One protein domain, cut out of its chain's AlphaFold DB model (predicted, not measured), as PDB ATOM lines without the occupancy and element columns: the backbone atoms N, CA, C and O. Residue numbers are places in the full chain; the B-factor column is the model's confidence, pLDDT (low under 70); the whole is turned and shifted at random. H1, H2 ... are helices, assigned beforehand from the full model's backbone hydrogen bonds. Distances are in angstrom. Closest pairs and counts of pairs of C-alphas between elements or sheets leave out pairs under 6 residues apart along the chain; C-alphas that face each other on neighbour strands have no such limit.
ATOM      1  N   GLU A 549      -3.840  14.574 -42.401       67.44
ATOM      2  CA  GLU A 549      -4.302  14.915 -41.045       67.44
ATOM      3  C   GLU A 549      -3.278  14.496 -39.978       67.44
ATOM      4  O   GLU A 549      -3.047  15.232 -39.012       67.44
ATOM      5  N   ALA A 550      -2.647  13.332 -40.158       65.38
ATOM      6  CA  ALA A 550      -1.586  12.845 -39.285       65.38
ATOM      7  C   ALA A 550      -0.348  13.751 -39.361       65.38
ATOM      8  O   ALA A 550       0.154  14.177 -38.319       65.38
ATOM      9  N   LEU A 551       0.083  14.122 -40.574       65.62
ATOM     10  CA  LEU A 551       1.193  15.059 -40.786       65.62
ATOM     11  C   LEU A 551       0.912  16.424 -40.147       65.62
ATOM     12  O   LEU A 551       1.733  16.926 -39.381       65.62
ATOM     13  N   LEU A 552      -0.274  16.994 -40.377       72.56
ATOM     14  CA  LEU A 552      -0.685  18.266 -39.781       72.56
ATOM     15  C   LEU A 552      -0.658  18.224 -38.246       72.56
ATOM     16  O   LEU A 552      -0.169  19.151 -37.601       72.56
ATOM     17  N   LYS A 553      -1.136  17.126 -37.650       76.06
ATOM     18  CA  LYS A 553      -1.114  16.905 -36.196       76.06
ATOM     19  C   LYS A 553       0.313  16.800 -35.639       76.06
ATOM     20  O   LYS A 553       0.535  17.233 -34.508       76.06
ATOM     21  N   MET A 554       1.263  16.249 -36.401       73.75
ATOM     22  CA  MET A 554       2.684  16.227 -36.029       73.75
ATOM     23  C   MET A 554       3.302  17.627 -36.116       73.75
ATOM     24  O   MET A 554       3.901  18.064 -35.134       73.75
ATOM     25  N   VAL A 555       3.099  18.350 -37.227       76.06
ATOM     26  CA  VAL A 555       3.594  19.730 -37.422       76.06
ATOM     27  C   VAL A 555       3.084  20.659 -36.320       76.06
ATOM     28  O   VAL A 555       3.888  21.324 -35.671       76.06
ATOM     29  N   ASP A 556       1.775  20.675 -36.047       80.56
ATOM     30  CA  ASP A 556       1.194  21.585 -35.052       80.56
ATOM     31  C   ASP A 556       1.634  21.248 -33.610       80.56
ATOM     32  O   ASP A 556       1.857  22.162 -32.815       80.56
ATOM     33  N   GLN A 557       1.827  19.965 -33.255       77.12
ATOM     34  CA  GLN A 557       2.381  19.604 -31.938       77.12
ATOM     35  C   GLN A 557       3.865  19.959 -31.810       77.12
ATOM     36  O   GLN A 557       4.269  20.507 -30.782       77.12
ATOM     37  N   LEU A 558       4.670  19.674 -32.838       75.94
ATOM     38  CA  LEU A 558       6.097  19.984 -32.837       75.94
ATOM     39  C   LEU A 558       6.342  21.492 -32.801       75.94
ATOM     40  O   LEU A 558       7.104  21.952 -31.955       75.94
ATOM     41  N   ALA A 559       5.661  22.277 -33.639       80.56
ATOM     42  CA  ALA A 559       5.781  23.735 -33.642       80.56
ATOM     43  C   ALA A 559       5.370  24.337 -32.284       80.56
ATOM     44  O   ALA A 559       6.063  25.205 -31.751       80.56
ATOM     45  N   PHE A 560       4.305  23.816 -31.660       80.25
ATOM     46  CA  PHE A 560       3.915  24.231 -30.312       80.25
ATOM     47  C   PHE A 560       4.999  23.925 -29.267       80.25
ATOM     48  O   PHE A 560       5.345  24.811 -28.488       80.25
ATOM     49  N   ARG A 561       5.587  22.718 -29.256       73.19
ATOM     50  CA  ARG A 561       6.690  22.390 -28.331       73.19
ATOM     51  C   ARG A 561       7.957  23.199 -28.609       73.19
ATOM     52  O   ARG A 561       8.539  23.722 -27.665       73.19
ATOM     53  N   THR A 562       8.318  23.393 -29.875       72.44
ATOM     54  CA  THR A 562       9.451  24.233 -30.302       72.44
ATOM     55  C   THR A 562       9.297  25.649 -29.746       72.44
ATOM     56  O   THR A 562      10.193  26.133 -29.057       72.44
ATOM     57  N   SER A 563       8.107  26.253 -29.874       75.62
ATOM     58  CA  SER A 563       7.785  27.583 -29.319       75.62
ATOM     59  C   SER A 563       7.849  27.694 -27.782       75.62
ATOM     60  O   SER A 563       7.754  28.791 -27.229       75.62
ATOM     61  N   LYS A 564       7.993  26.562 -27.080       74.38
ATOM     62  CA  LYS A 564       8.059  26.444 -25.615       74.38
ATOM     63  C   LYS A 564       9.377  25.862 -25.098       74.38
ATOM     64  O   LYS A 564       9.595  25.872 -23.891       74.38
ATOM     65  N   SER A 565      10.271  25.434 -25.985       68.31
ATOM     66  CA  SER A 565      11.561  24.804 -25.664       68.31
ATOM     67  C   SER A 565      12.474  25.658 -24.766       68.31
ATOM     68  O   SER A 565      13.146  25.121 -23.890       68.31
ATOM     69  N   ASN A 566      12.428  26.987 -24.910       69.81
ATOM     70  CA  ASN A 566      13.170  27.939 -24.071       69.81
ATOM     71  C   ASN A 566      12.433  28.350 -22.778       69.81
ATOM     72  O   ASN A 566      12.959  29.150 -22.016       69.81
ATOM     73  N   GLN A 567      11.217  27.845 -22.523       69.88
ATOM     74  CA  GLN A 567      10.423  28.201 -21.333       69.88
ATOM     75  C   GLN A 567      10.530  27.172 -20.192       69.88
ATOM     76  O   GLN A 567      10.101  27.460 -19.079       69.88
ATOM     77  N   SER A 568      11.071  25.973 -20.446       60.62
ATOM     78  CA  SER A 568      11.402  24.976 -19.416       60.62
ATOM     79  C   SER A 568      12.217  23.818 -20.001       60.62
ATOM     80  O   SER A 568      11.881  23.314 -21.072       60.62
ATOM     81  N   ASP A 569      13.179  23.285 -19.241       59.28
ATOM     82  CA  ASP A 569      13.886  22.028 -19.556       59.28
ATOM     83  C   ASP A 569      12.995  20.769 -19.494       59.28
ATOM     84  O   ASP A 569      13.455  19.650 -19.727       59.28
ATOM     85  N   THR A 570      11.706  20.931 -19.182       59.00
ATOM     86  CA  THR A 570      10.684  19.879 -19.317       59.00
ATOM     87  C   THR A 570      10.089  19.785 -20.726       59.00
ATOM     88  O   THR A 570       9.353  18.838 -21.007       59.00
ATOM     89  N   TYR A 571      10.428  20.708 -21.634       60.91
ATOM     90  CA  TYR A 571      10.044  20.639 -23.043       60.91
ATOM     91  C   TYR A 571      11.167  20.089 -23.922       60.91
ATOM     92  O   TYR A 571      12.346  20.371 -23.723       60.91
ATOM     93  N   TYR A 572      10.772  19.312 -24.932       66.88
ATOM     94  CA  TYR A 572      11.682  18.805 -25.952       66.88
ATOM     95  C   TYR A 572      12.350  19.966 -26.706       66.88
ATOM     96  O   TYR A 572      11.665  20.871 -27.191       66.88
ATOM     97  N   LYS A 573      13.682  19.916 -26.804       77.38
ATOM     98  CA  LYS A 573      14.512  20.881 -27.536       77.38
ATOM     99  C   LYS A 573      14.945  20.249 -28.873       77.38
ATOM    100  O   LYS A 573      15.875  19.442 -28.861       77.38
ATOM    101  N   PRO A 574      14.257  20.533 -29.997       72.25
ATOM    102  CA  PRO A 574      14.635  20.009 -31.312       72.25
ATOM    103  C   PRO A 574      15.996  20.541 -31.778       72.25
ATOM    104  O   PRO A 574      16.424  21.634 -31.405       72.25
ATOM    105  N   THR A 575      16.670  19.771 -32.631       76.69
ATOM    106  CA  THR A 575      17.908  20.206 -33.295       76.69
ATOM    107  C   THR A 575      17.643  21.349 -34.288       76.69
ATOM    108  O   THR A 575      16.530  21.464 -34.802       76.69
ATOM    109  N   PRO A 576      18.652  22.165 -34.664       74.50
ATOM    110  CA  PRO A 576      18.469  23.250 -35.638       74.50
ATOM    111  C   PRO A 576      17.888  22.800 -36.991       74.50
ATOM    112  O   PRO A 576      17.174  23.560 -37.645       74.50
ATOM    113  N   VAL A 577      18.159  21.554 -37.403       70.12
ATOM    114  CA  VAL A 577      17.619  20.955 -38.636       70.12
ATOM    115  C   VAL A 577      16.141  20.589 -38.478       70.12
ATOM    116  O   VAL A 577      15.349  20.867 -39.379       70.12
ATOM    117  N   GLU A 578      15.757  20.009 -37.337       74.88
ATOM    118  CA  GLU A 578      14.355  19.725 -37.013       74.88
ATOM    119  C   GLU A 578      13.559  21.030 -36.892       74.88
ATOM    120  O   GLU A 578      12.537  21.162 -37.557       74.88
ATOM    121  N   THR A 579      14.056  22.026 -36.148       77.75
ATOM    122  CA  THR A 579      13.446  23.363 -36.019       77.75
ATOM    123  C   THR A 579      13.201  24.000 -37.384       77.75
ATOM    124  O   THR A 579      12.065  24.335 -37.712       77.75
ATOM    125  N   LYS A 580      14.230  24.074 -38.244       79.69
ATOM    126  CA  LYS A 580      14.100  24.653 -39.590       79.69
ATOM    127  C   LYS A 580      13.048  23.928 -40.439       79.69
ATOM    128  O   LYS A 580      12.337  24.586 -41.197       79.69
ATOM    129  N   LEU A 581      12.914  22.604 -40.316       77.56
ATOM    130  CA  LEU A 581      11.878  21.824 -41.005       77.56
ATOM    131  C   LEU A 581      10.476  22.080 -40.425       77.56
ATOM    132  O   LEU A 581       9.541  22.338 -41.183       77.56
ATOM    133  N   ILE A 582      10.334  22.029 -39.100       81.25
ATOM    134  CA  ILE A 582       9.075  22.243 -38.372       81.25
ATOM    135  C   ILE A 582       8.516  23.631 -38.686       81.25
ATOM    136  O   ILE A 582       7.360  23.742 -39.096       81.25
ATOM    137  N   ASP A 583       9.341  24.673 -38.576       81.44
ATOM    138  CA  ASP A 583       8.936  26.053 -38.843       81.44
ATOM    139  C   ASP A 583       8.611  26.272 -40.322       81.44
ATOM    140  O   ASP A 583       7.610  26.916 -40.638       81.44
ATOM    141  N   SER A 584       9.379  25.670 -41.241       78.81
ATOM    142  CA  SER A 584       9.081  25.734 -42.679       78.81
ATOM    143  C   SER A 584       7.723  25.112 -43.013       78.81
ATOM    144  O   SER A 584       6.992  25.668 -43.826       78.81
ATOM    145  N   LEU A 585       7.335  24.007 -42.366       81.81
ATOM    146  CA  LEU A 585       6.042  23.344 -42.593       81.81
ATOM    147  C   LEU A 585       4.878  24.026 -41.867       81.81
ATOM    148  O   LEU A 585       3.772  24.144 -42.411       81.81
ATOM    149  N   ALA A 586       5.122  24.522 -40.655       82.81
ATOM    150  CA  ALA A 586       4.165  25.323 -39.906       82.81
ATOM    151  C   ALA A 586       3.879  26.658 -40.610       82.81
ATOM    152  O   ALA A 586       2.742  27.129 -40.551       82.81
ATOM    153  N   LYS A 587       4.873  27.238 -41.298       85.25
ATOM    154  CA  LYS A 587       4.719  28.399 -42.181       85.25
ATOM    155  C   LYS A 587       4.039  28.020 -43.498       85.25
ATOM    156  O   LYS A 587       2.946  28.512 -43.741       85.25
ATOM    157  N   TYR A 588       4.602  27.096 -44.283       81.56
ATOM    158  CA  TYR A 588       4.066  26.668 -45.587       81.56
ATOM    159  C   TYR A 588       2.570  26.340 -45.529       81.56
ATOM    160  O   TYR A 588       1.789  26.871 -46.313       81.56
ATOM    161  N   SER A 589       2.135  25.541 -44.550       80.69
ATOM    162  CA  SER A 589       0.713  25.200 -44.414       80.69
ATOM    163  C   SER A 589      -0.182  26.422 -44.124       80.69
ATOM    164  O   SER A 589      -1.310  26.471 -44.606       80.69
ATOM    165  N   LYS A 590       0.292  27.426 -43.373       81.19
ATOM    166  CA  LYS A 590      -0.455  28.675 -43.115       81.19
ATOM    167  C   LYS A 590      -0.441  29.616 -44.321       81.19
ATOM    168  O   LYS A 590      -1.474  30.200 -44.639       81.19
ATOM    169  N   ASP A 591       0.696  29.725 -44.998       80.69
ATOM    170  CA  ASP A 591       0.849  30.564 -46.186       80.69
ATOM    171  C   ASP A 591      -0.017  30.030 -47.338       80.69
ATOM    172  O   ASP A 591      -0.703  30.815 -47.982       80.69
ATOM    173  N   MET A 592      -0.111  28.706 -47.524       77.75
ATOM    174  CA  MET A 592      -1.036  28.089 -48.490       77.75
ATOM    175  C   MET A 592      -2.508  28.441 -48.214       77.75
ATOM    176  O   MET A 592      -3.234  28.771 -49.148       77.75
ATOM    177  N   VAL A 593      -2.953  28.427 -46.949       79.25
ATOM    178  CA  VAL A 593      -4.312  28.871 -46.565       79.25
ATOM    179  C   VAL A 593      -4.540  30.338 -46.936       79.25
ATOM    180  O   VAL A 593      -5.574  30.666 -47.516       79.25
ATOM    181  N   LYS A 594      -3.559  31.208 -46.658       79.19
ATOM    182  CA  LYS A 594      -3.631  32.638 -46.985       79.19
ATOM    183  C   LYS A 594      -3.678  32.876 -48.500       79.19
ATOM    184  O   LYS A 594      -4.512  33.651 -48.958       79.19
ATOM    185  N   SER A 595      -2.824  32.202 -49.271       73.94
ATOM    186  CA  SER A 595      -2.778  32.310 -50.738       73.94
ATOM    187  C   SER A 595      -4.027  31.749 -51.423       73.94
ATOM    188  O   SER A 595      -4.376  32.200 -52.506       73.94
ATOM    189  N   ALA A 596      -4.730  30.809 -50.786       73.31
ATOM    190  CA  ALA A 596      -6.025  30.305 -51.243       73.31
ATOM    191  C   ALA A 596      -7.220  31.215 -50.878       73.31
ATOM    192  O   ALA A 596      -8.363  30.847 -51.139       73.31
ATOM    193  N   GLY A 597      -6.989  32.367 -50.233       68.00
ATOM    194  CA  GLY A 597      -8.051  33.279 -49.782       68.00
ATOM    195  C   GLY A 597      -8.902  32.748 -48.620       68.00
ATOM    196  O   GLY A 597      -9.918  33.347 -48.274       68.00
ATOM    197  N   ILE A 598      -8.507  31.631 -48.003       72.50
ATOM    198  CA  ILE A 598      -9.262  30.974 -46.932       72.50
ATOM    199  C   ILE A 598      -8.941  31.664 -45.601       72.50
ATOM    200  O   ILE A 598      -7.779  31.750 -45.203       72.50
ATOM    201  N   ASP A 599      -9.961  32.105 -44.853       65.56
ATOM    202  CA  ASP A 599      -9.737  32.606 -43.493       65.56
ATOM    203  C   ASP A 599      -9.137  31.498 -42.614       65.56
ATOM    204  O   ASP A 599      -9.725  30.431 -42.422       65.56
ATOM    205  N   SER A 600      -7.983  31.803 -42.023       59.25
ATOM    206  CA  SER A 600      -7.285  31.033 -40.990       59.25
ATOM    207  C   SER A 600      -8.155  30.522 -39.829       59.25
ATOM    208  O   SER A 600      -7.797  29.516 -39.212       59.25
ATOM    209  N   ARG A 601      -9.272  31.195 -39.514       64.12
ATOM    210  CA  ARG A 601     -10.221  30.822 -38.448       64.12
ATOM    211  C   ARG A 601     -11.398  29.978 -38.954       64.12
ATOM    212  O   ARG A 601     -12.170  29.471 -38.138       64.12
ATOM    213  N   SER A 602     -11.540  29.805 -40.268       56.34
ATOM    214  CA  SER A 602     -12.606  29.007 -40.878       56.34
ATOM    215  C   SER A 602     -12.431  27.504 -40.634       56.34
ATOM    216  O   SER A 602     -11.324  26.988 -40.456       56.34
ATOM    217  N   VAL A 603     -13.536  26.758 -40.714       57.59
ATOM    218  CA  VAL A 603     -13.510  25.286 -40.650       57.59
ATOM    219  C   VAL A 603     -12.789  24.642 -41.842       57.59
ATOM    220  O   VAL A 603     -12.315  23.516 -41.717       57.59
ATOM    221  N   GLN A 604     -12.658  25.351 -42.970       59.78
ATOM    222  CA  GLN A 604     -11.978  24.872 -44.178       59.78
ATOM    223  C   GLN A 604     -10.447  24.960 -44.074       59.78
ATOM    224  O   GLN A 604      -9.749  24.139 -44.670       59.78
ATOM    225  N   ALA A 605      -9.911  25.881 -43.265       65.62
ATOM    226  CA  ALA A 605      -8.467  26.058 -43.114       65.62
ATOM    227  C   ALA A 605      -7.750  24.786 -42.628       65.62
ATOM    228  O   ALA A 605      -6.660  24.480 -43.110       65.62
ATOM    229  N   LYS A 606      -8.334  24.001 -41.708       72.94
ATOM    230  CA  LYS A 606      -7.673  22.780 -41.200       72.94
ATOM    231  C   LYS A 606      -7.623  21.641 -42.241       72.94
ATOM    232  O   LYS A 606      -6.520  21.136 -42.454       72.94
ATOM    233  N   PRO A 607      -8.726  21.243 -42.908       72.06
ATOM    234  CA  PRO A 607      -8.668  20.297 -44.025       72.06
ATOM    235  C   PRO A 607      -7.746  20.765 -45.155       72.06
ATOM    236  O   PRO A 607      -6.980  19.961 -45.677       72.06
ATOM    237  N   PHE A 608      -7.738  22.063 -45.482       69.94
ATOM    238  CA  PHE A 608      -6.846  22.609 -46.508       69.94
ATOM    239  C   PHE A 608      -5.362  22.473 -46.118       69.94
ATOM    240  O   PHE A 608      -4.567  21.963 -46.903       69.94
ATOM    241  N   ARG A 609      -4.990  22.799 -44.867       78.50
ATOM    242  CA  ARG A 609      -3.632  22.545 -44.336       78.50
ATOM    243  C   ARG A 609      -3.240  21.070 -44.398       78.50
ATOM    244  O   ARG A 609      -2.087  20.772 -44.692       78.50
ATOM    245  N   ALA A 610      -4.171  20.159 -44.116       73.88
ATOM    246  CA  ALA A 610      -3.927  18.721 -44.199       73.88
ATOM    247  C   ALA A 610      -3.704  18.277 -45.653       73.88
ATOM    248  O   ALA A 610      -2.732  17.575 -45.927       73.88
ATOM    249  N   LYS A 611      -4.542  18.748 -46.588       80.06
ATOM    250  CA  LYS A 611      -4.409  18.486 -48.027       80.06
ATOM    251  C   LYS A 611      -3.066  18.985 -48.572       80.06
ATOM    252  O   LYS A 611      -2.311  18.177 -49.099       80.06
ATOM    253  N   CYS A 612      -2.701  20.247 -48.341       76.38
ATOM    254  CA  CYS A 612      -1.421  20.780 -48.822       76.38
ATOM    255  C   CYS A 612      -0.201  20.085 -48.195       76.38
ATOM    256  O   CYS A 612       0.838  19.984 -48.839       76.38
ATOM    257  N   LEU A 613      -0.301  19.559 -46.965       75.56
ATOM    258  CA  LEU A 613       0.765  18.737 -46.378       75.56
ATOM    259  C   LEU A 613       0.825  17.315 -46.964       75.56
ATOM    260  O   LEU A 613       1.921  16.767 -47.053       75.56
ATOM    261  N   ALA A 614      -0.296  16.734 -47.405       72.00
ATOM    262  CA  ALA A 614      -0.310  15.476 -48.159       72.00
ATOM    263  C   ALA A 614       0.241  15.650 -49.587       72.00
ATOM    264  O   ALA A 614       1.033  14.832 -50.046       72.00
ATOM    265  N   GLU A 615      -0.120  16.740 -50.267       76.88
ATOM    266  CA  GLU A 615       0.403  17.108 -51.591       76.88
ATOM    267  C   GLU A 615       1.910  17.398 -51.520       76.88
ATOM    268  O   GLU A 615       2.695  16.829 -52.280       76.88
ATOM    269  N   TRP A 616       2.346  18.185 -50.529       80.31
ATOM    270  CA  TRP A 616       3.767  18.376 -50.238       80.31
ATOM    271  C   TRP A 616       4.468  17.044 -49.959       80.31
ATOM    272  O   TRP A 616       5.523  16.797 -50.538       80.31
ATOM    273  N   ALA A 617       3.889  16.151 -49.152       69.12
ATOM    274  CA  ALA A 617       4.466  14.839 -48.851       69.12
ATOM    275  C   ALA A 617       4.652  13.931 -50.082       69.12
ATOM    276  O   ALA A 617       5.484  13.025 -50.040       69.12
ATOM    277  N   GLN A 618       3.928  14.169 -51.180       67.75
ATOM    278  CA  GLN A 618       4.108  13.450 -52.446       67.75
ATOM    279  C   GLN A 618       5.249  14.029 -53.311       67.75
ATOM    280  O   GLN A 618       5.794  13.306 -54.155       67.75
ATOM    281  N   SER A 619       5.657  15.285 -53.077       68.62
ATOM    282  CA  SER A 619       6.789  15.933 -53.761       68.62
ATOM    283  C   SER A 619       8.148  15.289 -53.415       68.62
ATOM    284  O   SER A 619       8.290  14.692 -52.342       68.62
ATOM    285  N   PRO A 620       9.185  15.428 -54.267       57.94
ATOM    286  CA  PRO A 620      10.524  14.896 -53.982       57.94
ATOM    287  C   PRO A 620      11.118  15.424 -52.667       57.94
ATOM    288  O   PRO A 620      11.647  14.653 -51.866       57.94
ATOM    289  N   GLN A 621      10.973  16.726 -52.399       60.09
ATOM    290  CA  GLN A 621      11.416  17.339 -51.148       60.09
ATOM    291  C   GLN A 621      10.629  16.772 -49.958       60.09
ATOM    292  O   GLN A 621      11.228  16.390 -48.947       60.09
ATOM    293  N   GLY A 622       9.301  16.676 -50.083       58.56
ATOM    294  CA  GLY A 622       8.424  16.250 -48.996       58.56
ATOM    295  C   GLY A 622       8.530  14.779 -48.622       58.56
ATOM    296  O   GLY A 622       8.508  14.481 -47.432       58.56
ATOM    297  N   LYS A 623       8.794  13.874 -49.572       60.09
ATOM    298  CA  LYS A 623       9.119  12.469 -49.262       60.09
ATOM    299  C   LYS A 623      10.304  12.363 -48.293       60.09
ATOM    300  O   LYS A 623      10.229  11.648 -47.297       60.09
ATOM    301  N   SER A 624      11.355  13.163 -48.508       57.72
ATOM    302  CA  SER A 624      12.502  13.238 -47.585       57.72
ATOM    303  C   SER A 624      12.211  13.987 -46.275       57.72
ATOM    304  O   SER A 624      12.877  13.762 -45.260       57.72
ATOM    305  N   GLY A 625      11.231  14.894 -46.290       56.19
ATOM    306  CA  GLY A 625      10.830  15.705 -45.144       56.19
ATOM    307  C   GLY A 625       9.880  14.983 -44.185       56.19
ATOM    308  O   GLY A 625      10.007  15.159 -42.976       56.19
ATOM    309  N   VAL A 626       8.979  14.131 -44.682       64.12
ATOM    310  CA  VAL A 626       8.050  13.339 -43.856       64.12
ATOM    311  C   VAL A 626       8.810  12.410 -42.914       64.12
ATOM    312  O   VAL A 626       8.521  12.407 -41.721       64.12
ATOM    313  N   ALA A 627       9.827  11.691 -43.402       56.44
ATOM    314  CA  ALA A 627      10.655  10.826 -42.558       56.44
ATOM    315  C   ALA A 627      11.291  11.603 -41.385       56.44
ATOM    316  O   ALA A 627      11.223  11.172 -40.236       56.44
ATOM    317  N   LYS A 628      11.827  12.801 -41.661       63.72
ATOM    318  CA  LYS A 628      12.439  13.692 -40.659       63.72
ATOM    319  C   LYS A 628      11.410  14.285 -39.687       63.72
ATOM    320  O   LYS A 628      11.693  14.401 -38.499       63.72
ATOM    321  N   LEU A 629      10.204  14.613 -40.157       59.41
ATOM    322  CA  LEU A 629       9.094  15.087 -39.322       59.41
ATOM    323  C   LEU A 629       8.599  13.991 -38.360       59.41
ATOM    324  O   LEU A 629       8.404  14.253 -37.173       59.41
ATOM    325  N   VAL A 630       8.426  12.762 -38.859       63.81
ATOM    326  CA  VAL A 630       8.040  11.592 -38.052       63.81
ATOM    327  C   VAL A 630       9.131  11.268 -37.027       63.81
ATOM    328  O   VAL A 630       8.816  11.034 -35.860       63.81
TER     329      VAL A 630
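AT A GLANCE: This is residues 549 to 630 of the 677 residues of an uncharacterized protein of Alphaproteobacteria bacterium (UniProt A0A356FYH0). Four helices pack crosswise into a small cluster: the longest, H2, has H1 crossing it at a steep angle, while H3 and H4 form a corner whose two arms both pack on H1 and H2. H3 packs on residues 585 to 593 of H2 and residues 549 to 552 of H1, and H4 folds back to residues 578 to 582 of H2 and residues 551 to 555 of H1; the long loop of residues 563 to 575 lies toward one end of the domain. The printed part has 82 residues with four named helices, in the order H1, H2, H3, H4, and no named strand; its class is all helix. It is compact, with a radius of gyration of the C-alphas of 13.1 A, and spans 38 by 30 by 19 A.

HOW THE PARTS SIT: The helix packing is mostly crossed, helices that touch standing at large angles to each other. H1, residues 549 to 562, touches H2, residues 576 to 595, opposite ways at a steep tilt of 58 degrees. H2 touches H1 with residues 579 to 586 alone; the closest C-alphas are those of Ala 559 and Ile 582, 6.0 A apart. With residues 549 to 552 alone, H1 touches H3, residues 605 to 618, about perpendicular at 80 degrees; the closest C-alphas, of Glu 549 and Ala 610, are 5.0 A apart. With residues 551 to 555 alone, H1 touches H4, residues 620 to 630, the same way at a steep tilt of 63 degrees, with the C-alphas of Met 554 and Leu 629 closest at 7.3 A. H2 touches H3 with residues 585 to 593 alone, at a steep tilt of 57 degrees, opposite ways; the closest C-alphas are those of Ser 589 and Arg 609, 5.1 A apart. H2 touches H4 with residues 578 to 582 alone, at a steep tilt of 63 degrees, opposite ways; the closest C-alphas, of Ile 582 and Leu 629, are 7.2 A apart. H3 and H4 touch only at the corner, with the C-alphas of Ala 617 and Lys 623 closest at 5.2 A. In H1 and H3 every O i to N i+4 pair is within hydrogen-bond range; in H2 15 of 16 are, and in H4 4 of 7.

IN THESE COORDINATES: H1, residues 549 to 562, begins at C-alpha 549 (-4.302, 14.915, -41.045) and is 19.8 A long from first to last C-alpha. H2, residues 576 to 595, begins at C-alpha 576 (18.469, 23.250, -35.638) and is 27.6 A long. H3, residues 605 to 618, is 20.1 A long. H4, residues 620 to 630, is 16.5 A long and ends at C-alpha 630 (8.040, 11.592, -38.052).

THE WHOLE: The two C-alphas farthest apart, of Asp 569 and Gly 597, are 39.0 A apart. The printed part has no cut. The link from H1 to H2 is long, that from H2 to H3 short, and that from H3 to H4 tight. Mean pLDDT of the printed part is 71.2; 34 residues are under 70, among them residues 565 to 572, 599 to 605 and 617 to 630.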